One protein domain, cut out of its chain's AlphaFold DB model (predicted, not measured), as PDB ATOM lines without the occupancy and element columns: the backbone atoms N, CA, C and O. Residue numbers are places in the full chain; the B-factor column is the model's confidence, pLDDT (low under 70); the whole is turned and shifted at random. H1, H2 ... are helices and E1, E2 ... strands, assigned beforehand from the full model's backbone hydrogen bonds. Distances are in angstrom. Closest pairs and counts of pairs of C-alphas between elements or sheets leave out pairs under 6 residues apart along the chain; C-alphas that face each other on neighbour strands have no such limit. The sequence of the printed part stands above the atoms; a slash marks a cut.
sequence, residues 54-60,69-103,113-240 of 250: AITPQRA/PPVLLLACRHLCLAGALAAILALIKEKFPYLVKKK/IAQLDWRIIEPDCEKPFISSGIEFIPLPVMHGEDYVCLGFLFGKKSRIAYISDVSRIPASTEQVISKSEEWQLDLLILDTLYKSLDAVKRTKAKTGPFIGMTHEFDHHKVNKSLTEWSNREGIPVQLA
ATOM      1  N   ALA A  54      16.085 -35.989  50.503       46.75
ATOM      2  CA  ALA A  54      16.963 -36.449  49.430       46.75
ATOM      3  C   ALA A  54      17.360 -35.269  48.529       46.75
ATOM      4  O   ALA A  54      16.502 -34.566  48.004       46.75
ATOM      5  N   ILE A  55      18.654 -35.011  48.358       47.34
ATOM      6  CA  ILE A  55      19.116 -33.904  47.507       47.34
ATOM      7  C   ILE A  55      19.497 -34.475  46.146       47.34
ATOM      8  O   ILE A  55      20.488 -35.198  46.038       47.34
ATOM      9  N   THR A  56      18.734 -34.124  45.112       42.34
ATOM     10  CA  THR A  56      19.145 -34.305  43.718       42.34
ATOM     11  C   THR A  56      19.846 -33.026  43.228       42.34
ATOM     12  O   THR A  56      19.491 -31.918  43.648       42.34
ATOM     13  N   PRO A  57      20.915 -33.136  42.425       40.22
ATOM     14  CA  PRO A  57      21.670 -31.975  41.959       40.22
ATOM     15  C   PRO A  57      20.894 -31.213  40.872       40.22
ATOM     16  O   PRO A  57      20.686 -31.749  39.795       40.22
ATOM     17  N   GLN A  58      20.530 -29.952  41.138       40.44
ATOM     18  CA  GLN A  58      19.917 -29.046  40.153       40.44
ATOM     19  C   GLN A  58      20.949 -28.204  39.392       40.44
ATOM     20  O   GLN A  58      21.955 -27.751  39.956       40.44
ATOM     21  N   ARG A  59      20.652 -27.916  38.117       40.06
ATOM     22  CA  ARG A  59      21.365 -26.916  37.297       40.06
ATOM     23  C   ARG A  59      21.279 -25.494  37.874       40.06
ATOM     24  O   ARG A  59      20.321 -25.109  38.543       40.06
ATOM     25  N   ALA A  60      22.272 -24.664  37.543       35.06
ATOM     26  CA  ALA A  60      22.212 -23.219  37.760       35.06
ATOM     27  C   ALA A  60      21.178 -22.569  36.819       35.06
ATOM     28  O   ALA A  60      21.067 -22.934  35.652       35.06
ATOM     29  N   PRO A  69      20.008 -22.385  45.480       29.78
ATOM     30  CA  PRO A  69      20.187 -23.499  46.400       29.78
ATOM     31  C   PRO A  69      19.289 -24.665  45.953       29.78
ATOM     32  O   PRO A  69      18.189 -24.406  45.463       29.78
ATOM     33  N   PRO A  70      19.729 -25.928  46.100       33.50
ATOM     34  CA  PRO A  70      18.883 -27.077  45.799       33.50
ATOM     35  C   PRO A  70      17.618 -27.009  46.661       33.50
ATOM     36  O   PRO A  70      17.710 -26.828  47.877       33.50
ATOM     37  N   VAL A  71      16.444 -27.155  46.045       26.77
ATOM     38  CA  VAL A  71      15.175 -27.285  46.771       26.77
ATOM     39  C   VAL A  71      14.599 -28.674  46.517       26.77
ATOM     40  O   VAL A  71      13.849 -28.894  45.574       26.77
ATOM     41  N   LEU A  72      14.914 -29.598  47.422       34.28
ATOM     42  CA  LEU A  72      13.905 -30.480  48.000       34.28
ATOM     43  C   LEU A  72      13.809 -30.066  49.479       34.28
ATOM     44  O   LEU A  72      14.817 -29.702  50.086       34.28
ATOM     45  N   LEU A  73      12.609 -30.020  50.057       31.05
ATOM     46  CA  LEU A  73      12.401 -29.498  51.411       31.05
ATOM     47  C   LEU A  73      11.576 -30.495  52.222       31.05
ATOM     48  O   LEU A  73      10.352 -30.511  52.157       31.05
ATOM     49  N   LEU A  74      12.268 -31.320  53.006       29.77
ATOM     50  CA  LEU A  74      11.691 -32.138  54.070       29.77
ATOM     51  C   LEU A  74      12.521 -31.900  55.332       29.77
ATOM     52  O   LEU A  74      13.619 -32.421  55.496       29.77
ATOM     53  N   ALA A  75      12.024 -31.022  56.198       24.30
ATOM     54  CA  ALA A  75      12.746 -30.537  57.368       24.30
ATOM     55  C   ALA A  75      12.250 -31.199  58.663       24.30
ATOM     56  O   ALA A  75      11.063 -31.151  58.963       24.30
ATOM     57  N   CYS A  76      13.159 -31.756  59.472       28.83
ATOM     58  CA  CYS A  76      12.898 -32.146  60.861       28.83
ATOM     59  C   CYS A  76      14.160 -31.998  61.727       28.83
ATOM     60  O   CYS A  76      15.281 -31.995  61.227       28.83
ATOM     61  N   ARG A  77      13.970 -31.903  63.049       30.03
ATOM     62  CA  ARG A  77      15.004 -31.737  64.093       30.03
ATOM     63  C   ARG A  77      16.032 -32.882  64.185       30.03
ATOM     64  O   ARG A  77      17.035 -32.711  64.865       30.03
ATOM     65  N   HIS A  78      15.793 -34.001  63.497       33.22
ATOM     66  CA  HIS A  78      16.747 -35.089  63.243       33.22
ATOM     67  C   HIS A  78      16.927 -35.236  61.727       33.22
ATOM     68  O   HIS A  78      16.444 -36.184  61.114       33.22
ATOM     69  N   LEU A  79      17.520 -34.222  61.100       35.91
ATOM     70  CA  LEU A  79      17.646 -34.165  59.650       35.91
ATOM     71  C   LEU A  79      18.688 -35.196  59.180       35.91
ATOM     72  O   LEU A  79      19.891 -34.941  59.240       35.91
ATOM     73  N   CYS A  80      18.219 -36.362  58.727       32.94
ATOM     74  CA  CYS A  80      19.000 -37.244  57.867       32.94
ATOM     75  C   CYS A  80      18.924 -36.693  56.444       32.94
ATOM     76  O   CYS A  80      17.859 -36.732  55.818       32.94
ATOM     77  N   LEU A  81      20.043 -36.155  55.962       41.94
ATOM     78  CA  LEU A  81      20.197 -35.797  54.558       41.94
ATOM     79  C   LEU A  81      20.774 -36.983  53.812       41.94
ATOM     80  O   LEU A  81      21.872 -37.454  54.121       41.94
ATOM     81  N   ALA A  82      20.009 -37.453  52.839       45.22
ATOM     82  CA  ALA A  82      20.388 -38.547  51.979       45.22
ATOM     83  C   ALA A  82      21.065 -37.930  50.742       45.22
ATOM     84  O   ALA A  82      20.414 -37.314  49.892       45.22
ATOM     85  N   GLY A  83      22.398 -37.980  50.719       44.59
ATOM     86  CA  GLY A  83      23.216 -37.415  49.649       44.59
ATOM     87  C   GLY A  83      23.499 -38.459  48.575       44.59
ATOM     88  O   GLY A  83      24.016 -39.533  48.885       44.59
ATOM     89  N   ALA A  84      23.184 -38.131  47.323       53.25
ATOM     90  CA  ALA A  84      23.603 -38.906  46.163       53.25
ATOM     91  C   ALA A  84      25.098 -38.664  45.894       53.25
ATOM     92  O   ALA A  84      25.501 -37.525  45.691       53.25
ATOM     93  N   LEU A  85      25.912 -39.723  45.877       59.56
ATOM     94  CA  LEU A  85      27.364 -39.693  45.636       59.56
ATOM     95  C   LEU A  85      28.208 -38.910  46.667       59.56
ATOM     96  O   LEU A  85      27.915 -37.786  47.073       59.56
ATOM     97  N   ALA A  86      29.372 -39.469  47.010       65.06
ATOM     98  CA  ALA A  86      30.385 -38.807  47.842       65.06
ATOM     99  C   ALA A  86      30.773 -37.397  47.332       65.06
ATOM    100  O   ALA A  86      31.142 -36.529  48.124       65.06
ATOM    101  N   ALA A  87      30.622 -37.145  46.027       66.88
ATOM    102  CA  ALA A  87      30.859 -35.853  45.391       66.88
ATOM    103  C   ALA A  87      29.933 -34.730  45.904       66.88
ATOM    104  O   ALA A  87      30.411 -33.624  46.159       66.88
ATOM    105  N   ILE A  88      28.634 -34.987  46.118       70.31
ATOM    106  CA  ILE A  88      27.711 -33.959  46.638       70.31
ATOM    107  C   ILE A  88      28.082 -33.598  48.075       70.31
ATOM    108  O   ILE A  88      28.127 -32.419  48.428       70.31
ATOM    109  N   LEU A  89      28.412 -34.593  48.903       74.81
ATOM    110  CA  LEU A  89      28.857 -34.344  50.273       74.81
ATOM    111  C   LEU A  89      30.158 -33.529  50.306       74.81
ATOM    112  O   LEU A  89      30.287 -32.637  51.143       74.81
ATOM    113  N   ALA A  90      31.096 -33.786  49.389       75.50
ATOM    114  CA  ALA A  90      32.314 -32.989  49.256       75.50
ATOM    115  C   ALA A  90      32.000 -31.520  48.913       75.50
ATOM    116  O   ALA A  90      32.486 -30.622  49.602       75.50
ATOM    117  N   LEU A  91      31.115 -31.272  47.941       79.44
ATOM    118  CA  LEU A  91      30.672 -29.923  47.563       79.44
ATOM    119  C   LEU A  91      29.962 -29.190  48.710       79.44
ATOM    120  O   LEU A  91      30.168 -27.993  48.915       79.44
ATOM    121  N   ILE A  92      29.118 -29.892  49.471       79.94
ATOM    122  CA  ILE A  92      28.440 -29.310  50.633       79.94
ATOM    123  C   ILE A  92      29.443 -29.022  51.746       79.94
ATOM    124  O   ILE A  92      29.363 -27.971  52.372       79.94
ATOM    125  N   LYS A  93      30.408 -29.909  51.985       82.06
ATOM    126  CA  LYS A  93      31.465 -29.685  52.975       82.06
ATOM    127  C   LYS A  93      32.325 -28.472  52.622       82.06
ATOM    128  O   LYS A  93      32.711 -27.740  53.526       82.06
ATOM    129  N   GLU A  94      32.600 -28.252  51.339       83.19
ATOM    130  CA  GLU A  94      33.335 -27.085  50.847       83.19
ATOM    131  C   GLU A  94      32.532 -25.787  51.035       83.19
ATOM    132  O   GLU A  94      33.033 -24.829  51.619       83.19
ATOM    133  N   LYS A  95      31.265 -25.759  50.597       84.38
ATOM    134  CA  LYS A  95      30.438 -24.538  50.607       84.38
ATOM    135  C   LYS A  95      29.768 -24.235  51.947       84.38
ATOM    136  O   LYS A  95      29.569 -23.075  52.295       84.38
ATOM    137  N   PHE A  96      29.395 -25.272  52.687       82.38
ATOM    138  CA  PHE A  96      28.652 -25.205  53.947       82.38
ATOM    139  C   PHE A  96      29.315 -26.070  55.035       82.38
ATOM    140  O   PHE A  96      28.675 -26.946  55.628       82.38
ATOM    141  N   PRO A  97      30.595 -25.816  55.368       81.75
ATOM    142  CA  PRO A  97      31.367 -26.641  56.302       81.75
ATOM    143  C   PRO A  97      30.783 -26.693  57.718       81.75
ATOM    144  O   PRO A  97      31.164 -27.555  58.504       81.75
ATOM    145  N   TYR A  98      29.900 -25.759  58.076       79.25
ATOM    146  CA  TYR A  98      29.241 -25.706  59.380       79.25
ATOM    147  C   TYR A  98      28.070 -26.697  59.517       79.25
ATOM    148  O   TYR A  98      27.672 -26.990  60.641       79.25
ATOM    149  N   LEU A  99      27.538 -27.227  58.405       80.12
ATOM    150  CA  LEU A  99      26.465 -28.236  58.398       80.12
ATOM    151  C   LEU A  99      26.994 -29.675  58.507       80.12
ATOM    152  O   LEU A  99      26.226 -30.608  58.753       80.12
ATOM    153  N   VAL A 100      28.298 -29.874  58.306       77.25
ATOM    154  CA  VAL A 100      28.961 -31.181  58.356       77.25
ATOM    155  C   VAL A 100      29.665 -31.330  59.701       77.25
ATOM    156  O   VAL A 100      30.397 -30.433  60.120       77.25
ATOM    157  N   LYS A 101      29.464 -32.466  60.384       70.75
ATOM    158  CA  LYS A 101      30.143 -32.756  61.657       70.75
ATOM    159  C   LYS A 101      31.658 -32.634  61.477       70.75
ATOM    160  O   LYS A 101      32.259 -33.343  60.670       70.75
ATOM    161  N   LYS A 102      32.278 -31.742  62.249       69.06
ATOM    162  CA  LYS A 102      33.737 -31.644  62.368       69.06
ATOM    163  C   LYS A 102      34.186 -32.463  63.574       69.06
ATOM    164  O   LYS A 102      33.517 -32.450  64.604       69.06
ATOM    165  N   LYS A 103      35.319 -33.163  63.451       65.69
ATOM    166  CA  LYS A 103      36.030 -33.666  64.632       65.69
ATOM    167  C   LYS A 103      36.561 -32.438  65.369       65.69
ATOM    168  O   LYS A 103      37.375 -31.715  64.799       65.69
ATOM    169  N   ILE A 113      25.709 -24.834  66.477       68.25
ATOM    170  CA  ILE A 113      25.161 -24.712  65.123       68.25
ATOM    171  C   ILE A 113      24.450 -26.024  64.788       68.25
ATOM    172  O   ILE A 113      24.905 -27.095  65.191       68.25
ATOM    173  N   ALA A 114      23.323 -25.951  64.077       70.44
ATOM    174  CA  ALA A 114      22.626 -27.144  63.609       70.44
ATOM    175  C   ALA A 114      23.559 -27.968  62.706       70.44
ATOM    176  O   ALA A 114      23.997 -27.499  61.657       70.44
ATOM    177  N   GLN A 115      23.864 -29.189  63.138       70.00
ATOM    178  CA  GLN A 115      24.625 -30.162  62.362       70.00
ATOM    179  C   GLN A 115      23.665 -31.181  61.762       70.00
ATOM    180  O   GLN A 115      22.672 -31.552  62.390       70.00
ATOM    181  N   LEU A 116      23.972 -31.631  60.551       76.56
ATOM    182  CA  LEU A 116      23.147 -32.587  59.826       76.56
ATOM    183  C   LEU A 116      23.774 -33.976  59.937       76.56
ATOM    184  O   LEU A 116      25.002 -34.114  59.973       76.56
ATOM    185  N   ASP A 117      22.928 -34.999  60.036       72.38
ATOM    186  CA  ASP A 117      23.383 -36.383  59.985       72.38
ATOM    187  C   ASP A 117      23.382 -36.826  58.525       72.38
ATOM    188  O   ASP A 117      22.335 -37.008  57.902       72.38
ATOM    189  N   TRP A 118      24.573 -36.901  57.944       74.50
ATOM    190  CA  TRP A 118      24.739 -37.204  56.530       74.50
ATOM    191  C   TRP A 118      24.764 -38.712  56.329       74.50
ATOM    192  O   TRP A 118      25.600 -39.400  56.916       74.50
ATOM    193  N   ARG A 119      23.885 -39.217  55.462       78.56
ATOM    194  CA  ARG A 119      23.911 -40.607  55.003       78.56
ATOM    195  C   ARG A 119      24.179 -40.633  53.511       78.56
ATOM    196  O   ARG A 119      23.517 -39.939  52.739       78.56
ATOM    197  N   ILE A 120      25.178 -41.414  53.124       79.00
ATOM    198  CA  ILE A 120      25.516 -41.615  51.719       79.00
ATOM    199  C   ILE A 120      24.566 -42.677  51.179       79.00
ATOM    200  O   ILE A 120      24.471 -43.760  51.752       79.00
ATOM    201  N   ILE A 121      23.862 -42.346  50.100       83.31
ATOM    202  CA  ILE A 121      23.088 -43.319  49.335       83.31
ATOM    203  C   ILE A 121      23.971 -43.822  48.201       83.31
ATOM    204  O   ILE A 121      24.541 -43.029  47.444       83.31
ATOM    205  N   GLU A 122      24.072 -45.138  48.087       83.19
ATOM    206  CA  GLU A 122      24.771 -45.761  46.976       83.19
ATOM    207  C   GLU A 122      23.931 -45.664  45.694       83.19
ATOM    208  O   GLU A 122      22.715 -45.868  45.748       83.19
ATOM    209  N   PRO A 123      24.539 -45.339  44.538       85.06
ATOM    210  CA  PRO A 123      23.837 -45.287  43.265       85.06
ATOM    211  C   PRO A 123      23.607 -46.699  42.719       85.06
ATOM    212  O   PRO A 123      24.154 -47.074  41.686       85.06
ATOM    213  N   ASP A 124      22.792 -47.472  43.428       88.94
ATOM    214  CA  ASP A 124      22.526 -48.876  43.147       88.94
ATOM    215  C   ASP A 124      21.059 -49.210  43.453       88.94
ATOM    216  O   ASP A 124      20.566 -48.967  44.557       88.94
ATOM    217  N   CYS A 125      20.366 -49.776  42.465       91.06
ATOM    218  CA  CYS A 125      18.975 -50.200  42.594       91.06
ATOM    219  C   CYS A 125      18.799 -51.364  43.583       91.06
ATOM    220  O   CYS A 125      17.697 -51.567  44.088       91.06
ATOM    221  N   GLU A 126      19.853 -52.131  43.863       92.81
ATOM    222  CA  GLU A 126      19.816 -53.283  44.776       92.81
ATOM    223  C   GLU A 126      20.089 -52.891  46.235       92.81
ATOM    224  O   GLU A 126      20.058 -53.738  47.129       92.81
ATOM    225  N   LYS A 127      20.319 -51.598  46.500       91.88
ATOM    226  CA  LYS A 127      20.616 -51.061  47.833       91.88
ATOM    227  C   LYS A 127      19.514 -50.114  48.314       91.88
ATOM    228  O   LYS A 127      19.749 -48.907  48.445       91.88
ATOM    229  N   PRO A 128      18.296 -50.629  48.578       91.50
ATOM    230  CA  PRO A 128      17.228 -49.816  49.128       91.50
ATOM    231  C   PRO A 128      17.587 -49.314  50.527       91.50
ATOM    232  O   PRO A 128      18.363 -49.922  51.268       91.50
ATOM    233  N   PHE A 129      16.977 -48.201  50.914       86.00
ATOM    234  CA  PHE A 129      17.098 -47.656  52.258       86.00
ATOM    235  C   PHE A 129      15.735 -47.232  52.785       86.00
ATOM    236  O   PHE A 129      14.862 -46.780  52.047       86.00
ATOM    237  N   ILE A 130      15.557 -47.339  54.098       85.56
ATOM    238  CA  ILE A 130      14.331 -46.901  54.759       85.56
ATOM    239  C   ILE A 130      14.559 -45.516  55.340       85.56
ATOM    240  O   ILE A 130      15.519 -45.277  56.077       85.56
ATOM    241  N   SER A 131      13.629 -44.611  55.057       81.06
ATOM    242  CA  SER A 131      13.583 -43.313  55.700       81.06
ATOM    243  C   SER A 131      12.163 -42.972  56.114       81.06
ATOM    244  O   SER A 131      11.236 -42.967  55.313       81.06
ATOM    245  N   SER A 132      11.990 -42.705  57.408       81.12
ATOM    246  CA  SER A 132      10.688 -42.421  58.030       81.12
ATOM    247  C   SER A 132       9.596 -43.460  57.729       81.12
ATOM    248  O   SER A 132       8.441 -43.112  57.501       81.12
ATOM    249  N   GLY A 133       9.971 -44.741  57.713       82.06
ATOM    250  CA  GLY A 133       9.049 -45.854  57.468       82.06
ATOM    251  C   GLY A 133       8.703 -46.095  55.995       82.06
ATOM    252  O   GLY A 133       7.991 -47.051  55.704       82.06
ATOM    253  N   ILE A 134       9.225 -45.278  55.077       84.44
ATOM    254  CA  ILE A 134       9.093 -45.477  53.633       84.44
ATOM    255  C   ILE A 134      10.405 -46.064  53.119       84.44
ATOM    256  O   ILE A 134      11.486 -45.557  53.424       84.44
ATOM    257  N   GLU A 135      10.305 -47.152  52.367       89.25
ATOM    258  CA  GLU A 135      11.434 -47.728  51.648       89.25
ATOM    259  C   GLU A 135      11.628 -46.992  50.321       89.25
ATOM    260  O   GLU A 135      10.672 -46.768  49.576       89.25
ATOM    261  N   PHE A 136      12.872 -46.610  50.053       90.75
ATOM    262  CA  PHE A 136      13.304 -45.948  48.834       90.75
ATOM    263  C   PHE A 136      14.326 -46.825  48.124       90.75
ATOM    264  O   PHE A 136      15.323 -47.238  48.716       90.75
ATOM    265  N   ILE A 137      14.098 -47.048  46.837       92.81
ATOM    266  CA  ILE A 137      15.036 -47.686  45.922       92.81
ATOM    267  C   ILE A 137      15.737 -46.569  45.135       92.81
ATOM    268  O   ILE A 137      15.059 -45.811  44.430       92.81
ATOM    269  N   PRO A 138      17.068 -46.421  45.252       92.25
ATOM    270  CA  PRO A 138      17.828 -45.485  44.434       92.25
ATOM    271  C   PRO A 138      17.728 -45.857  42.951       92.25
ATOM    272  O   PRO A 138      17.824 -47.024  42.588       92.25
ATOM    273  N   LEU A 139      17.555 -44.863  42.083       92.19
ATOM    274  CA  LEU A 139      17.495 -45.040  40.633       92.19
ATOM    275  C   LEU A 139      18.647 -44.270  39.977       92.19
ATOM    276  O   LEU A 139      18.519 -43.061  39.769       92.19
ATOM    277  N   PRO A 140      19.771 -44.919  39.636       91.56
ATOM    278  CA  PRO A 140      20.868 -44.263  38.936       91.56
ATOM    279  C   PRO A 140      20.413 -43.799  37.553       91.56
ATOM    280  O   PRO A 140      19.923 -44.591  36.744       91.56
ATOM    281  N   VAL A 141      20.569 -42.512  37.267       88.75
ATOM    282  CA  VAL A 141      20.218 -41.911  35.976       88.75
ATOM    283  C   VAL A 141      21.353 -41.031  35.478       88.75
ATOM    284  O   VAL A 141      22.154 -40.539  36.266       88.75
ATOM    285  N   MET A 142      21.443 -40.834  34.166       87.12
ATOM    286  CA  MET A 142      22.487 -39.997  33.581       87.12
ATOM    287  C   MET A 142      22.021 -38.548  33.504       87.12
ATOM    288  O   MET A 142      20.887 -38.281  33.099       87.12
ATOM    289  N   HIS A 143      22.918 -37.625  33.818       83.62
ATOM    290  CA  HIS A 143      22.790 -36.196  33.578       83.62
ATOM    291  C   HIS A 143      23.962 -35.729  32.718       83.62
ATOM    292  O   HIS A 143      25.108 -35.729  33.149       83.62
ATOM    293  N   GLY A 144      23.690 -35.333  31.478       81.75
ATOM    294  CA  GLY A 144      24.764 -35.171  30.495       81.75
ATOM    295  C   GLY A 144      25.365 -36.524  30.101       81.75
ATOM    296  O   GLY A 144      24.625 -37.509  29.994       81.75
ATOM    297  N   GLU A 145      26.670 -36.554  29.843       77.50
ATOM    298  CA  GLU A 145      27.372 -37.733  29.315       77.50
ATOM    299  C   GLU A 145      27.993 -38.603  30.415       77.50
ATOM    300  O   GLU A 145      27.950 -39.830  30.323       77.50
ATOM    301  N   ASP A 146      28.515 -37.981  31.470       77.56
ATOM    302  CA  ASP A 146      29.426 -38.594  32.442       77.56
ATOM    303  C   ASP A 146      28.981 -38.447  33.905       77.56
ATOM    304  O   ASP A 146      29.579 -39.049  34.798       77.56
ATOM    305  N   TYR A 147      27.910 -37.697  34.175       80.00
ATOM    306  CA  TYR A 147      27.435 -37.478  35.538       80.00
ATOM    307  C   TYR A 147      26.236 -38.370  35.876       80.00
ATOM    308  O   TYR A 147      25.234 -38.401  35.161       80.00
ATOM    309  N   VAL A 148      26.337 -39.100  36.989       82.56
ATOM    310  CA  VAL A 148      25.245 -39.922  37.522       82.56
ATOM    311  C   VAL A 148      24.476 -39.118  38.565       82.56
ATOM    312  O   VAL A 148      25.032 -38.702  39.582       82.56
ATOM    313  N   CYS A 149      23.184 -38.945  38.326       84.81
ATOM    314  CA  CYS A 149      22.208 -38.447  39.285       84.81
ATOM    315  C   CYS A 149      21.427 -39.616  39.896       84.81
ATOM    316  O   CYS A 149      21.433 -40.734  39.379       84.81
ATOM    317  N   LEU A 150      20.716 -39.346  40.990       87.00
ATOM    318  CA  LEU A 150      19.771 -40.295  41.569       87.00
ATOM    319  C   LEU A 150      18.339 -39.800  41.399       87.00
ATOM    320  O   LEU A 150      18.000 -38.708  41.846       87.00
ATOM    321  N   GLY A 151      17.501 -40.638  40.798       90.88
ATOM    322  CA  GLY A 151      16.073 -40.660  41.077       90.88
ATOM    323  C   GLY A 151      15.760 -41.613  42.232       90.88
ATOM    324  O   GLY A 151      16.648 -42.286  42.762       90.88
ATOM    325  N   PHE A 152      14.487 -41.706  42.599       93.00
ATOM    326  CA  PHE A 152      14.018 -42.609  43.648       93.00
ATOM    327  C   PHE A 152      12.698 -43.265  43.263       93.00
ATOM    328  O   PHE A 152      11.785 -42.588  42.794       93.00
ATOM    329  N   LEU A 153      12.597 -44.567  43.509       92.69
ATOM    330  CA  LEU A 153      11.355 -45.334  43.462       92.69
ATOM    331  C   LEU A 153      10.907 -45.642  44.895       92.69
ATOM    332  O   LEU A 153      11.719 -46.076  45.708       92.69
ATOM    333  N   PHE A 154       9.637 -45.413  45.214       91.62
ATOM    334  CA  PHE A 154       9.088 -45.650  46.552       91.62
ATOM    335  C   PHE A 154       7.571 -45.877  46.524       91.62
ATOM    336  O   PHE A 154       6.907 -45.611  45.523       91.62
ATOM    337  N   GLY A 155       7.035 -46.342  47.657       87.69
ATOM    338  CA  GLY A 155       5.612 -46.637  47.855       87.69
ATOM    339  C   GLY A 155       5.272 -48.113  47.633       87.69
ATOM    340  O   GLY A 155       5.795 -48.746  46.715       87.69
ATOM    341  N   LYS A 156       4.437 -48.678  48.521       82.94
ATOM    342  CA  LYS A 156       4.072 -50.106  48.497       82.94
ATOM    343  C   LYS A 156       2.755 -50.336  47.772       82.94
ATOM    344  O   LYS A 156       2.674 -51.241  46.951       82.94
ATOM    345  N   LYS A 157       1.738 -49.522  48.080       86.06
ATOM    346  CA  LYS A 157       0.428 -49.587  47.416       86.06
ATOM    347  C   LYS A 157       0.414 -48.828  46.095       86.06
ATOM    348  O   LYS A 157      -0.013 -49.380  45.088       86.06
ATOM    349  N   SER A 158       0.894 -47.584  46.113       89.25
ATOM    350  CA  SER A 158       1.103 -46.771  44.912       89.25
ATOM    351  C   SER A 158       2.597 -46.635  44.641       89.25
ATOM    352  O   SER A 158       3.323 -46.090  45.475       89.25
ATOM    353  N   ARG A 159       3.063 -47.103  43.483       91.19
ATOM    354  CA  ARG A 159       4.473 -47.022  43.078       91.19
ATOM    355  C   ARG A 159       4.755 -45.666  42.442       91.19
ATOM    356  O   ARG A 159       4.150 -45.300  41.434       91.19
ATOM    357  N   ILE A 160       5.705 -44.935  43.012       92.69
ATOM    358  CA  ILE A 160       6.056 -43.577  42.598       92.69
ATOM    359  C   ILE A 160       7.533 -43.534  42.237       92.69
ATOM    360  O   ILE A 160       8.380 -43.889  43.053       92.69
ATOM    361  N   ALA A 161       7.844 -43.055  41.036       93.62
ATOM    362  CA  ALA A 161       9.205 -42.764  40.612       93.62
ATOM    363  C   ALA A 161       9.387 -41.248  40.491       93.62
ATOM    364  O   ALA A 161       8.645 -40.584  39.768       93.62
ATOM    365  N   TYR A 162      10.382 -40.707  41.188       92.94
ATOM    366  CA  TYR A 162      10.784 -39.306  41.105       92.94
ATOM    367  C   TYR A 162      12.170 -39.207  40.475       92.94
ATOM    368  O   TYR A 162      13.145 -39.695  41.047       92.94
ATOM    369  N   ILE A 163      12.267 -38.581  39.305       90.50
ATOM    370  CA  ILE A 163      13.501 -38.471  38.524       90.50
ATOM    371  C   ILE A 163      13.645 -37.025  38.030       90.50
ATOM    372  O   ILE A 163      12.939 -36.597  37.119       90.50
ATOM    373  N   SER A 164      14.575 -36.272  38.620       86.81
ATOM    374  CA  SER A 164      14.926 -34.914  38.181       86.81
ATOM    375  C   SER A 164      16.306 -34.879  37.529       86.81
ATOM    376  O   SER A 164      17.098 -35.805  37.714       86.81
ATOM    377  N   ASP A 165      16.593 -33.804  36.792       83.44
ATOM    378  CA  ASP A 165      17.899 -33.517  36.199       83.44
ATOM    379  C   ASP A 165      18.455 -34.716  35.419       83.44
ATOM    380  O   ASP A 165      19.579 -35.159  35.637       83.44
ATOM    381  N   VAL A 166      17.666 -35.250  34.485       84.62
ATOM    382  CA  VAL A 166      18.012 -36.447  33.709       84.62
ATOM    383  C   VAL A 166      18.153 -36.130  32.219       84.62
ATOM    384  O   VAL A 166      17.292 -35.494  31.619       84.62
ATOM    385  N   SER A 167      19.244 -36.590  31.607       85.38
ATOM    386  CA  SER A 167      19.427 -36.632  30.150       85.38
ATOM    387  C   SER A 167      19.020 -37.986  29.571       85.38
ATOM    388  O   SER A 167      18.493 -38.062  28.460       85.38
ATOM    389  N   ARG A 168      19.274 -39.072  30.312       88.19
ATOM    390  CA  ARG A 168      18.996 -40.444  29.883       88.19
ATOM    391  C   ARG A 168      18.767 -41.359  31.080       88.19
ATOM    392  O   ARG A 168      19.543 -41.351  32.032       88.19
ATOM    393  N   ILE A 169      17.745 -42.206  30.988       90.31
ATOM    394  CA  ILE A 169      17.505 -43.287  31.946       90.31
ATOM    395  C   ILE A 169      18.183 -44.555  31.393       90.31
ATOM    396  O   ILE A 169      17.863 -44.969  30.278       90.31
ATOM    397  N   PRO A 170      19.162 -45.151  32.099       91.25
ATOM    398  CA  PRO A 170      19.772 -46.416  31.693       91.25
ATOM    399  C   PRO A 170      18.752 -47.557  31.632       91.25
ATOM    400  O   PRO A 170      17.816 -47.595  32.428       91.25
ATOM    401  N   ALA A 171      18.973 -48.535  30.750       91.31
ATOM    402  CA  ALA A 171      18.081 -49.690  30.612       91.31
ATOM    403  C   ALA A 171      17.942 -50.500  31.914       91.31
ATOM    404  O   ALA A 171      16.860 -50.999  32.206       91.31
ATOM    405  N   SER A 172      19.003 -50.592  32.723       91.75
ATOM    406  CA  SER A 172      18.961 -51.221  34.050       91.75
ATOM    407  C   SER A 172      17.960 -50.531  34.982       91.75
ATOM    408  O   SER A 172      17.156 -51.194  35.636       91.75
ATOM    409  N   THR A 173      17.951 -49.200  34.994       92.69
ATOM    410  CA  THR A 173      17.031 -48.385  35.795       92.69
ATOM    411  C   THR A 173      15.611 -48.418  35.232       92.69
ATOM    412  O   THR A 173      14.660 -48.608  35.988       92.69
ATOM    413  N   GLU A 174      15.444 -48.311  33.907       91.25
ATOM    414  CA  GLU A 174      14.133 -48.456  33.250       91.25
ATOM    415  C   GLU A 174      13.508 -49.823  33.548       91.25
ATOM    416  O   GLU A 174      12.309 -49.915  33.822       91.25
ATOM    417  N   GLN A 175      14.319 -50.883  33.556       90.06
ATOM    418  CA  GLN A 175      13.883 -52.210  33.961       90.06
ATOM    419  C   GLN A 175      13.370 -52.206  35.396       90.06
ATOM    420  O   GLN A 175      12.274 -52.681  35.610       90.06
ATOM    421  N   VAL A 176      14.073 -51.644  36.378       91.81
ATOM    422  CA  VAL A 176      13.587 -51.613  37.777       91.81
ATOM    423  C   VAL A 176      12.253 -50.870  37.912       91.81
ATOM    424  O   VAL A 176      11.358 -51.302  38.640       91.81
ATOM    425  N   ILE A 177      12.075 -49.785  37.157       91.06
ATOM    426  CA  ILE A 177      10.815 -49.036  37.136       91.06
ATOM    427  C   ILE A 177       9.686 -49.900  36.539       91.06
ATOM    428  O   ILE A 177       8.598 -49.989  37.117       91.06
ATOM    429  N   SER A 178       9.963 -50.587  35.427       86.50
ATOM    430  CA  SER A 178       8.984 -51.363  34.648       86.50
ATOM    431  C   SER A 178       8.762 -52.817  35.103       86.50
ATOM    432  O   SER A 178       7.712 -53.370  34.794       86.50
ATOM    433  N   LYS A 179       9.695 -53.433  35.845       69.81
ATOM    434  CA  LYS A 179       9.813 -54.885  36.152       69.81
ATOM    435  C   LYS A 179       8.713 -55.494  37.024       69.81
ATOM    436  O   LYS A 179       8.823 -56.641  37.438       69.81
ATOM    437  N   SER A 180       7.668 -54.755  37.336       61.28
ATOM    438  CA  SER A 180       6.608 -55.265  38.189       61.28
ATOM    439  C   SER A 180       5.528 -55.905  37.321       61.28
ATOM    440  O   SER A 180       4.705 -55.198  36.740       61.28
ATOM    441  N   GLU A 181       5.565 -57.236  37.207       54.12
ATOM    442  CA  GLU A 181       4.577 -58.017  36.445       54.12
ATOM    443  C   GLU A 181       3.150 -57.864  37.001       54.12
ATOM    444  O   GLU A 181       2.185 -57.981  36.251       54.12
ATOM    445  N   GLU A 182       3.014 -57.515  38.284       60.97
ATOM    446  CA  GLU A 182       1.719 -57.324  38.950       60.97
ATOM    447  C   GLU A 182       1.301 -55.848  39.108       60.97
ATOM    448  O   GLU A 182       0.109 -55.548  39.155       60.97
ATOM    449  N   TRP A 183       2.249 -54.902  39.167       69.75
ATOM    450  CA  TRP A 183       1.969 -53.504  39.547       69.75
ATOM    451  C   TRP A 183       2.588 -52.488  38.592       69.75
ATOM    452  O   TRP A 183       3.785 -52.191  38.650       69.75
ATOM    453  N   GLN A 184       1.741 -51.888  37.764       85.25
ATOM    454  CA  GLN A 184       2.079 -50.727  36.949       85.25
ATOM    455  C   GLN A 184       2.573 -49.558  37.821       85.25
ATOM    456  O   GLN A 184       2.107 -49.379  38.943       85.25
ATOM    457  N   LEU A 185       3.502 -48.743  37.311       91.44
ATOM    458  CA  LEU A 185       3.922 -47.516  37.990       91.44
ATOM    459  C   LEU A 185       2.750 -46.522  38.048       91.44
ATOM    460  O   LEU A 185       2.230 -46.131  37.005       91.44
ATOM    461  N   ASP A 186       2.345 -46.089  39.239       92.44
ATOM    462  CA  ASP A 186       1.207 -45.179  39.399       92.44
ATOM    463  C   ASP A 186       1.556 -43.743  39.014       92.44
ATOM    464  O   ASP A 186       0.771 -43.068  38.351       92.44
ATOM    465  N   LEU A 187       2.746 -43.280  39.395       93.00
ATOM    466  CA  LEU A 187       3.158 -41.896  39.190       93.00
ATOM    467  C   LEU A 187       4.630 -41.806  38.782       93.00
ATOM    468  O   LEU A 187       5.513 -42.233  39.527       93.00
ATOM    469  N   LEU A 188       4.892 -41.184  37.631       93.75
ATOM    470  CA  LEU A 188       6.236 -40.822  37.185       93.75
ATOM    471  C   LEU A 188       6.420 -39.303  37.203       93.75
ATOM    472  O   LEU A 188       5.943 -38.605  36.313       93.75
ATOM    473  N   ILE A 189       7.153 -38.786  38.182       92.81
ATOM    474  CA  ILE A 189       7.574 -37.384  38.197       92.81
ATOM    475  C   ILE A 189       8.910 -37.299  37.457       92.81
ATOM    476  O   ILE A 189       9.900 -37.860  37.926       92.81
ATOM    477  N   LEU A 190       8.932 -36.630  36.302       91.12
ATOM    478  CA  LEU A 190      10.080 -36.648  35.392       91.12
ATOM    479  C   LEU A 190      10.469 -35.253  34.902       91.12
ATOM    480  O   LEU A 190       9.608 -34.438  34.590       91.12
ATOM    481  N   ASP A 191      11.764 -34.990  34.778       87.38
ATOM    482  CA  ASP A 191      12.269 -33.748  34.192       87.38
ATOM    483  C   ASP A 191      11.860 -33.550  32.710       87.38
ATOM    484  O   ASP A 191      11.845 -34.490  31.909       87.38
ATOM    485  N   THR A 192      11.542 -32.309  32.335       74.50
ATOM    486  CA  THR A 192      11.165 -31.863  30.978       74.50
ATOM    487  C   THR A 192      12.326 -31.740  29.986       74.50
ATOM    488  O   THR A 192      12.093 -31.401  28.827       74.50
ATOM    489  N   LEU A 193      13.568 -32.016  30.394       64.75
ATOM    490  CA  LEU A 193      14.748 -31.710  29.577       64.75
ATOM    491  C   LEU A 193      14.815 -32.427  28.210       64.75
ATOM    492  O   LEU A 193      15.334 -31.822  27.273       64.75
ATOM    493  N   TYR A 194      14.311 -33.663  28.046       54.22
ATOM    494  CA  TYR A 194      14.256 -34.339  26.732       54.22
ATOM    495  C   TYR A 194      13.458 -35.661  26.752       54.22
ATOM    496  O   TYR A 194      13.550 -36.422  27.711       54.22
ATOM    497  N   LYS A 195      12.735 -35.994  25.664       69.38
ATOM    498  CA  LYS A 195      12.060 -37.303  25.425       69.38
ATOM    499  C   LYS A 195      11.214 -37.844  26.598       69.38
ATOM    500  O   LYS A 195      11.011 -39.055  26.722       69.38
ATOM    501  N   SER A 196      10.667 -36.957  27.430       78.56
ATOM    502  CA  SER A 196       9.905 -37.326  28.631       78.56
ATOM    503  C   SER A 196       8.652 -38.141  28.294       78.56
ATOM    504  O   SER A 196       8.315 -39.082  29.005       78.56
ATOM    505  N   LEU A 197       8.013 -37.860  27.154       86.88
ATOM    506  CA  LEU A 197       6.847 -38.605  26.668       86.88
ATOM    507  C   LEU A 197       7.188 -40.056  26.296       86.88
ATOM    508  O   LEU A 197       6.445 -40.970  26.648       86.88
ATOM    509  N   ASP A 198       8.334 -40.293  25.650       88.00
ATOM    510  CA  ASP A 198       8.769 -41.656  25.331       88.00
ATOM    511  C   ASP A 198       9.116 -42.428  26.607       88.00
ATOM    512  O   ASP A 198       8.824 -43.617  26.709       88.00
ATOM    513  N   ALA A 199       9.716 -41.760  27.598       87.25
ATOM    514  CA  ALA A 199      10.010 -42.367  28.894       87.25
ATOM    515  C   ALA A 199       8.726 -42.770  29.642       87.25
ATOM    516  O   ALA A 199       8.660 -43.873  30.185       87.25
ATOM    517  N   VAL A 200       7.677 -41.940  29.608       89.25
ATOM    518  CA  VAL A 200       6.354 -42.283  30.162       89.25
ATOM    519  C   VAL A 200       5.788 -43.541  29.496       89.25
ATOM    520  O   VAL A 200       5.338 -44.452  30.192       89.25
ATOM    521  N   LYS A 201       5.882 -43.650  28.162       88.56
ATOM    522  CA  LYS A 201       5.444 -44.856  27.436       88.56
ATOM    523  C   LYS A 201       6.263 -46.092  27.818       88.56
ATOM    524  O   LYS A 201       5.686 -47.134  28.122       88.56
ATOM    525  N   ARG A 202       7.599 -45.988  27.837       88.81
ATOM    526  CA  ARG A 202       8.500 -47.115  28.160       88.81
ATOM    527  C   ARG A 202       8.321 -47.625  29.589       88.81
ATOM    528  O   ARG A 202       8.344 -48.829  29.816       88.81
ATOM    529  N   THR A 203       8.111 -46.718  30.541       87.06
ATOM    530  CA  THR A 203       7.879 -47.055  31.957       87.06
ATOM    531  C   THR A 203       6.454 -47.526  32.243       87.06
ATOM    532  O   THR A 203       6.199 -48.038  33.331       87.06
ATOM    533  N   LYS A 204       5.535 -47.376  31.275       86.44
ATOM    534  CA  LYS A 204       4.106 -47.688  31.401       86.44
ATOM    535  C   LYS A 204       3.466 -46.992  32.608       86.44
ATOM    536  O   LYS A 204       2.657 -47.602  33.295       86.44
ATOM    537  N   ALA A 205       3.821 -45.744  32.903       90.75
ATOM    538  CA  ALA A 205       3.237 -45.025  34.039       90.75
ATOM    539  C   ALA A 205       1.729 -44.765  33.842       90.75
ATOM    540  O   ALA A 205       1.305 -44.474  32.724       90.75
ATOM    541  N   LYS A 206       0.925 -44.814  34.914       92.19
ATOM    542  CA  LYS A 206      -0.498 -44.418  34.872       92.19
ATOM    543  C   LYS A 206      -0.659 -42.913  34.697       92.19
ATOM    544  O   LYS A 206      -1.601 -42.477  34.055       92.19
ATOM    545  N   THR A 207       0.246 -42.113  35.255       92.56
ATOM    546  CA  THR A 207       0.305 -40.669  35.015       92.56
ATOM    547  C   THR A 207       1.733 -40.144  35.149       92.56
ATOM    548  O   THR A 207       2.559 -40.730  35.857       92.56
ATOM    549  N   GLY A 208       2.031 -39.040  34.460       91.75
ATOM    550  CA  GLY A 208       3.354 -38.426  34.479       91.75
ATOM    551  C   GLY A 208       3.327 -36.899  34.497       91.75
ATOM    552  O   GLY A 208       3.257 -36.288  33.429       91.75
ATOM    553  N   PRO A 209       3.374 -36.244  35.672       92.69
ATOM    554  CA  PRO A 209       3.631 -34.817  35.743       92.69
ATOM    555  C   PRO A 209       5.113 -34.521  35.480       92.69
ATOM    556  O   PRO A 209       6.004 -35.159  36.045       92.69
ATOM    557  N   PHE A 210       5.383 -33.514  34.658       93.31
ATOM    558  CA  PHE A 210       6.741 -33.125  34.311       93.31
ATOM    559  C   PHE A 210       7.251 -31.951  35.152       93.31
ATOM    560  O   PHE A 210       6.530 -30.981  35.377       93.31
ATOM    561  N   ILE A 211       8.500 -32.047  35.611       90.38
ATOM    562  CA  ILE A 211       9.213 -31.060  36.438       90.38
ATOM    563  C   ILE A 211      10.422 -30.465  35.685       90.38
ATOM    564  O   ILE A 211      10.682 -30.834  34.548       90.38
ATOM    565  N   GLY A 212      11.127 -29.491  36.269       86.25
ATOM    566  CA  GLY A 212      12.366 -28.951  35.677       86.25
ATOM    567  C   GLY A 212      12.189 -27.986  34.494       86.25
ATOM    568  O   GLY A 212      13.140 -27.724  33.765       86.25
ATOM    569  N   MET A 213      10.990 -27.429  34.303       87.50
ATOM    570  CA  MET A 213      10.715 -26.463  33.235       87.50
ATOM    571  C   MET A 213      11.552 -25.190  33.390       87.50
ATOM    572  O   MET A 213      11.663 -24.621  34.480       87.50
ATOM    573  N   THR A 214      12.087 -24.705  32.272       86.19
ATOM    574  CA  THR A 214      12.684 -23.367  32.168       86.19
ATOM    575  C   THR A 214      11.609 -22.322  31.847       86.19
ATOM    576  O   THR A 214      10.451 -22.648  31.596       86.19
ATOM    577  N   HIS A 215      11.996 -21.043  31.809       84.38
ATOM    578  CA  HIS A 215      11.101 -19.951  31.409       84.38
ATOM    579  C   HIS A 215      10.653 -20.025  29.936       84.38
ATOM    580  O   HIS A 215       9.765 -19.281  29.535       84.38
ATOM    581  N   GLU A 216      11.265 -20.898  29.134       85.56
ATOM    582  CA  GLU A 216      10.902 -21.114  27.730       85.56
ATOM    583  C   GLU A 216       9.607 -21.932  27.594       85.56
ATOM    584  O   GLU A 216       8.954 -21.904  26.551       85.56
ATOM    585  N   PHE A 217       9.201 -22.638  28.655       85.25
ATOM    586  CA  PHE A 217       7.971 -23.418  28.682       85.25
ATOM    587  C   PHE A 217       6.798 -22.555  29.147       85.25
ATOM    588  O   PHE A 217       6.601 -22.314  30.339       85.25
ATOM    589  N   ASP A 218       5.962 -22.136  28.199       91.94
ATOM    590  CA  ASP A 218       4.659 -21.554  28.514       91.94
ATOM    591  C   ASP A 218       3.741 -22.641  29.094       91.94
ATOM    592  O   ASP A 218       3.305 -23.559  28.390       91.94
ATOM    593  N   HIS A 219       3.460 -22.538  30.396       91.69
ATOM    594  CA  HIS A 219       2.754 -23.576  31.150       91.69
ATOM    595  C   HIS A 219       1.387 -23.916  30.551       91.69
ATOM    596  O   HIS A 219       1.039 -25.090  30.420       91.69
ATOM    597  N   HIS A 220       0.627 -22.904  30.132       93.25
ATOM    598  CA  HIS A 220      -0.717 -23.092  29.591       93.25
ATOM    599  C   HIS A 220      -0.686 -23.666  28.177       93.25
ATOM    600  O   HIS A 220      -1.422 -24.615  27.884       93.25
ATOM    601  N   LYS A 221       0.167 -23.126  27.300       94.06
ATOM    602  CA  LYS A 221       0.265 -23.598  25.911       94.06
ATOM    603  C   LYS A 221       0.759 -25.037  25.848       94.06
ATOM    604  O   LYS A 221       0.153 -25.852  25.157       94.06
ATOM    605  N   VAL A 222       1.806 -25.365  26.604       92.81
ATOM    606  CA  VAL A 222       2.363 -26.723  26.620       92.81
ATOM    607  C   VAL A 222       1.358 -27.705  27.222       92.81
ATOM    608  O   VAL A 222       1.140 -28.767  26.644       92.81
ATOM    609  N   ASN A 223       0.665 -27.346  28.310       94.56
ATOM    610  CA  ASN A 223      -0.369 -28.214  28.881       94.56
ATOM    611  C   ASN A 223      -1.537 -28.490  27.933       94.56
ATOM    612  O   ASN A 223      -2.100 -29.586  27.971       94.56
ATOM    613  N   LYS A 224      -1.884 -27.552  27.043       95.62
ATOM    614  CA  LYS A 224      -2.885 -27.803  25.999       95.62
ATOM    615  C   LYS A 224      -2.429 -28.920  25.054       95.62
ATOM    616  O   LYS A 224      -3.161 -29.889  24.863       95.62
ATOM    617  N   SER A 225      -1.198 -28.846  24.551       93.81
ATOM    618  CA  SER A 225      -0.617 -29.898  23.702       93.81
ATOM    619  C   SER A 225      -0.443 -31.230  24.444       93.81
ATOM    620  O   SER A 225      -0.676 -32.294  23.872       93.81
ATOM    621  N   LEU A 226      -0.081 -31.196  25.729       94.12
ATOM    622  CA  LEU A 226       0.002 -32.394  26.573       94.12
ATOM    623  C   LEU A 226      -1.368 -33.030  26.819       94.12
ATOM    624  O   LEU A 226      -1.458 -34.251  26.892       94.12
ATOM    625  N   THR A 227      -2.437 -32.235  26.891       94.94
ATOM    626  CA  THR A 227      -3.813 -32.745  27.000       94.94
ATOM    627  C   THR A 227      -4.217 -33.481  25.724       94.94
ATOM    628  O   THR A 227      -4.724 -34.598  25.788       94.94
ATOM    629  N   GLU A 228      -3.931 -32.904  24.554       94.94
ATOM    630  CA  GLU A 228      -4.171 -33.556  23.259       94.94
ATOM    631  C   GLU A 228      -3.382 -34.869  23.134       94.94
ATOM    632  O   GLU A 228      -3.926 -35.888  22.704       94.94
ATOM    633  N   TRP A 229      -2.115 -34.873  23.559       94.44
ATOM    634  CA  TRP A 229      -1.302 -36.087  23.616       94.44
ATOM    635  C   TRP A 229      -1.874 -37.114  24.604       94.44
ATOM    636  O   TRP A 229      -1.997 -38.283  24.247       94.44
ATOM    637  N   SER A 230      -2.287 -36.686  25.802       94.75
ATOM    638  CA  SER A 230      -2.863 -37.558  26.839       94.75
ATOM    639  C   SER A 230      -4.123 -38.260  26.342       94.75
ATOM    640  O   SER A 230      -4.273 -39.461  26.542       94.75
ATOM    641  N   ASN A 231      -4.997 -37.531  25.643       95.56
ATOM    642  CA  ASN A 231      -6.229 -38.079  25.076       95.56
ATOM    643  C   ASN A 231      -5.954 -39.126  23.988       95.56
ATOM    644  O   ASN A 231      -6.694 -40.098  23.876       95.56
ATOM    645  N   ARG A 232      -4.893 -38.939  23.192       95.00
ATOM    646  CA  ARG A 232      -4.505 -39.884  22.136       95.00
ATOM    647  C   ARG A 232      -3.861 -41.153  22.692       95.00
ATOM    648  O   ARG A 232      -4.111 -42.232  22.170       95.00
ATOM    649  N   GLU A 233      -3.004 -41.021  23.699       92.50
ATOM    650  CA  GLU A 233      -2.207 -42.138  24.228       92.50
ATOM    651  C   GLU A 233      -2.863 -42.838  25.426       92.50
ATOM    652  O   GLU A 233      -2.430 -43.918  25.820       92.50
ATOM    653  N   GLY A 234      -3.884 -42.226  26.031       93.12
ATOM    654  CA  GLY A 234      -4.558 -42.748  27.220       93.12
ATOM    655  C   GLY A 234      -3.743 -42.621  28.511       93.12
ATOM    656  O   GLY A 234      -4.096 -43.244  29.509       93.12
ATOM    657  N   ILE A 235      -2.664 -41.829  28.514       93.50
ATOM    658  CA  ILE A 235      -1.805 -41.613  29.686       93.50
ATOM    659  C   ILE A 235      -1.854 -40.131  30.083       93.50
ATOM    660  O   ILE A 235      -1.287 -39.298  29.372       93.50
ATOM    661  N   PRO A 236      -2.498 -39.777  31.211       94.62
ATOM    662  CA  PRO A 236      -2.530 -38.411  31.719       94.62
ATOM    663  C   PRO A 236      -1.133 -37.856  32.020       94.62
ATOM    664  O   PRO A 236      -0.452 -38.311  32.946       94.62
ATOM    665  N   VAL A 237      -0.731 -36.820  31.286       94.38
ATOM    666  CA  VAL A 237       0.509 -36.064  31.514       94.38
ATOM    667  C   VAL A 237       0.226 -34.565  31.575       94.38
ATOM    668  O   VAL A 237      -0.690 -34.059  30.931       94.38
ATOM    669  N   GLN A 238       1.015 -33.843  32.366       94.31
ATOM    670  CA  GLN A 238       0.918 -32.386  32.494       94.31
ATOM    671  C   GLN A 238       2.240 -31.805  32.990       94.31
ATOM    672  O   GLN A 238       3.025 -32.496  33.625       94.31
ATOM    673  N   LEU A 239       2.476 -30.521  32.774       94.50
ATOM    674  CA  LEU A 239       3.504 -29.782  33.490       94.50
ATOM    675  C   LEU A 239       3.077 -29.588  34.948       94.50
ATOM    676  O   LEU A 239       1.977 -29.097  35.229       94.50
ATOM    677  N   ALA A 240       3.958 -29.942  35.880       93.75
ATOM    678  CA  ALA A 240       3.772 -29.670  37.296       93.75
ATOM    679  C   ALA A 240       3.769 -28.157  37.567       93.75
ATOM    680  O   ALA A 240       4.195 -27.346  36.744       93.75
TER     681      ALA A 240
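Overview. This is residues 54 to 60, 69 to 103 and 113 to 240 of the 250 residues of an uncharacterized protein of Vanilla planifolia (UniProt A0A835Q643). What does the model look like? A strongly twisted sheet of seven strands, E3 to E9, has H2 and H3 packed over one face and H4 at its E9 edge. A small head of two strands, E1 and E2, with H1 beside them, makes the other end. What is it built of? It has 170 printed residues with four named helices and nine named strands in the order E1 H1 E2 E3 E4 E5 E6 H2 E7 H3 E8 H4 E9, class mixed; the large sheet, mixed, runs E3 E4 E5 E6 E7 E8 E9. How large is it? It is compact, with a radius of gyration of the C-alphas of 17.1 A and spans of 59 by 39 by 32 A.

Along the chain. What comes first? E1, residues 80 to 84, begins at C-alpha 80 (19.000, -37.244, 57.867), and its residues 82 to 83 pair with residues 54 to 55, parallel. H1 is residues 85 to 95, 16.2 A long, and E2 is residues 117 to 121. What follows? E3 is residues 129 to 131, E4 134 to 143 at 26.0 A, E5 147 to 154 at 22.9 A, E6 160 to 163, H2 171 to 178, E7 187 to 191, H3 196 to 203 and E8 208 to 211. H4, residues 219 to 233, spans 20.4 A, and E9, residues 237 to 239, ends at C-alpha 239 (3.504, -29.782, 33.490).

Arrangement. How does the small sheet stand? E1 and E2 are parallel, with N 83 and O 119 3.0 A apart; the closest C-alphas of E1 and E5, Ala 84 and Leu 150, are 6.1 A apart. How do the other strands pair? E3 to E6 form a meander, each strand the antiparallel neighbour of the one before, with N 129 and O 136 at 2.9 A, N 139 and O 151 at 2.8 A, and N 152 and O 162 at 2.9 A. E6 H2 E7 and E7 H3 E8, with right-handed crossovers, and E8 H4 E9 are strand-helix-strand units, parallel neighbours with a helix between; N 161 and O 187 are 2.9 A apart, N 211 and O 190 2.8 A, N 210 and O 238 2.8 A. Where are the helices? H2 and H3, on the same face in two layers, helices on one face of a sheet, have heights over the sheet of 9.0 A and 9.4 A and touch, their closest C-alphas, Ser 178 and Thr 203, 5.2 A apart. H4 only grazes the sheet with residues 219 to 231; its closest C-alpha to E9 is Asn 223, 5.7 A from that of Gln 238. Are the helix backbones complete? Each O i to N i+4 pair is within hydrogen-bond range in H2, H3 and H4, and 6 of 7 in H1.

Size, cuts and confidence. Where is it cut? C-alphas 60 and 69 are 8.9 A apart across one cut, and 103 and 113 14.1 A across the other. Are links long? Of the links printed whole, none is long. Where is confidence low? Mean pLDDT of the printed part is 78.7; 37 residues are under 70, among them 54 to 60 and 69 to 87.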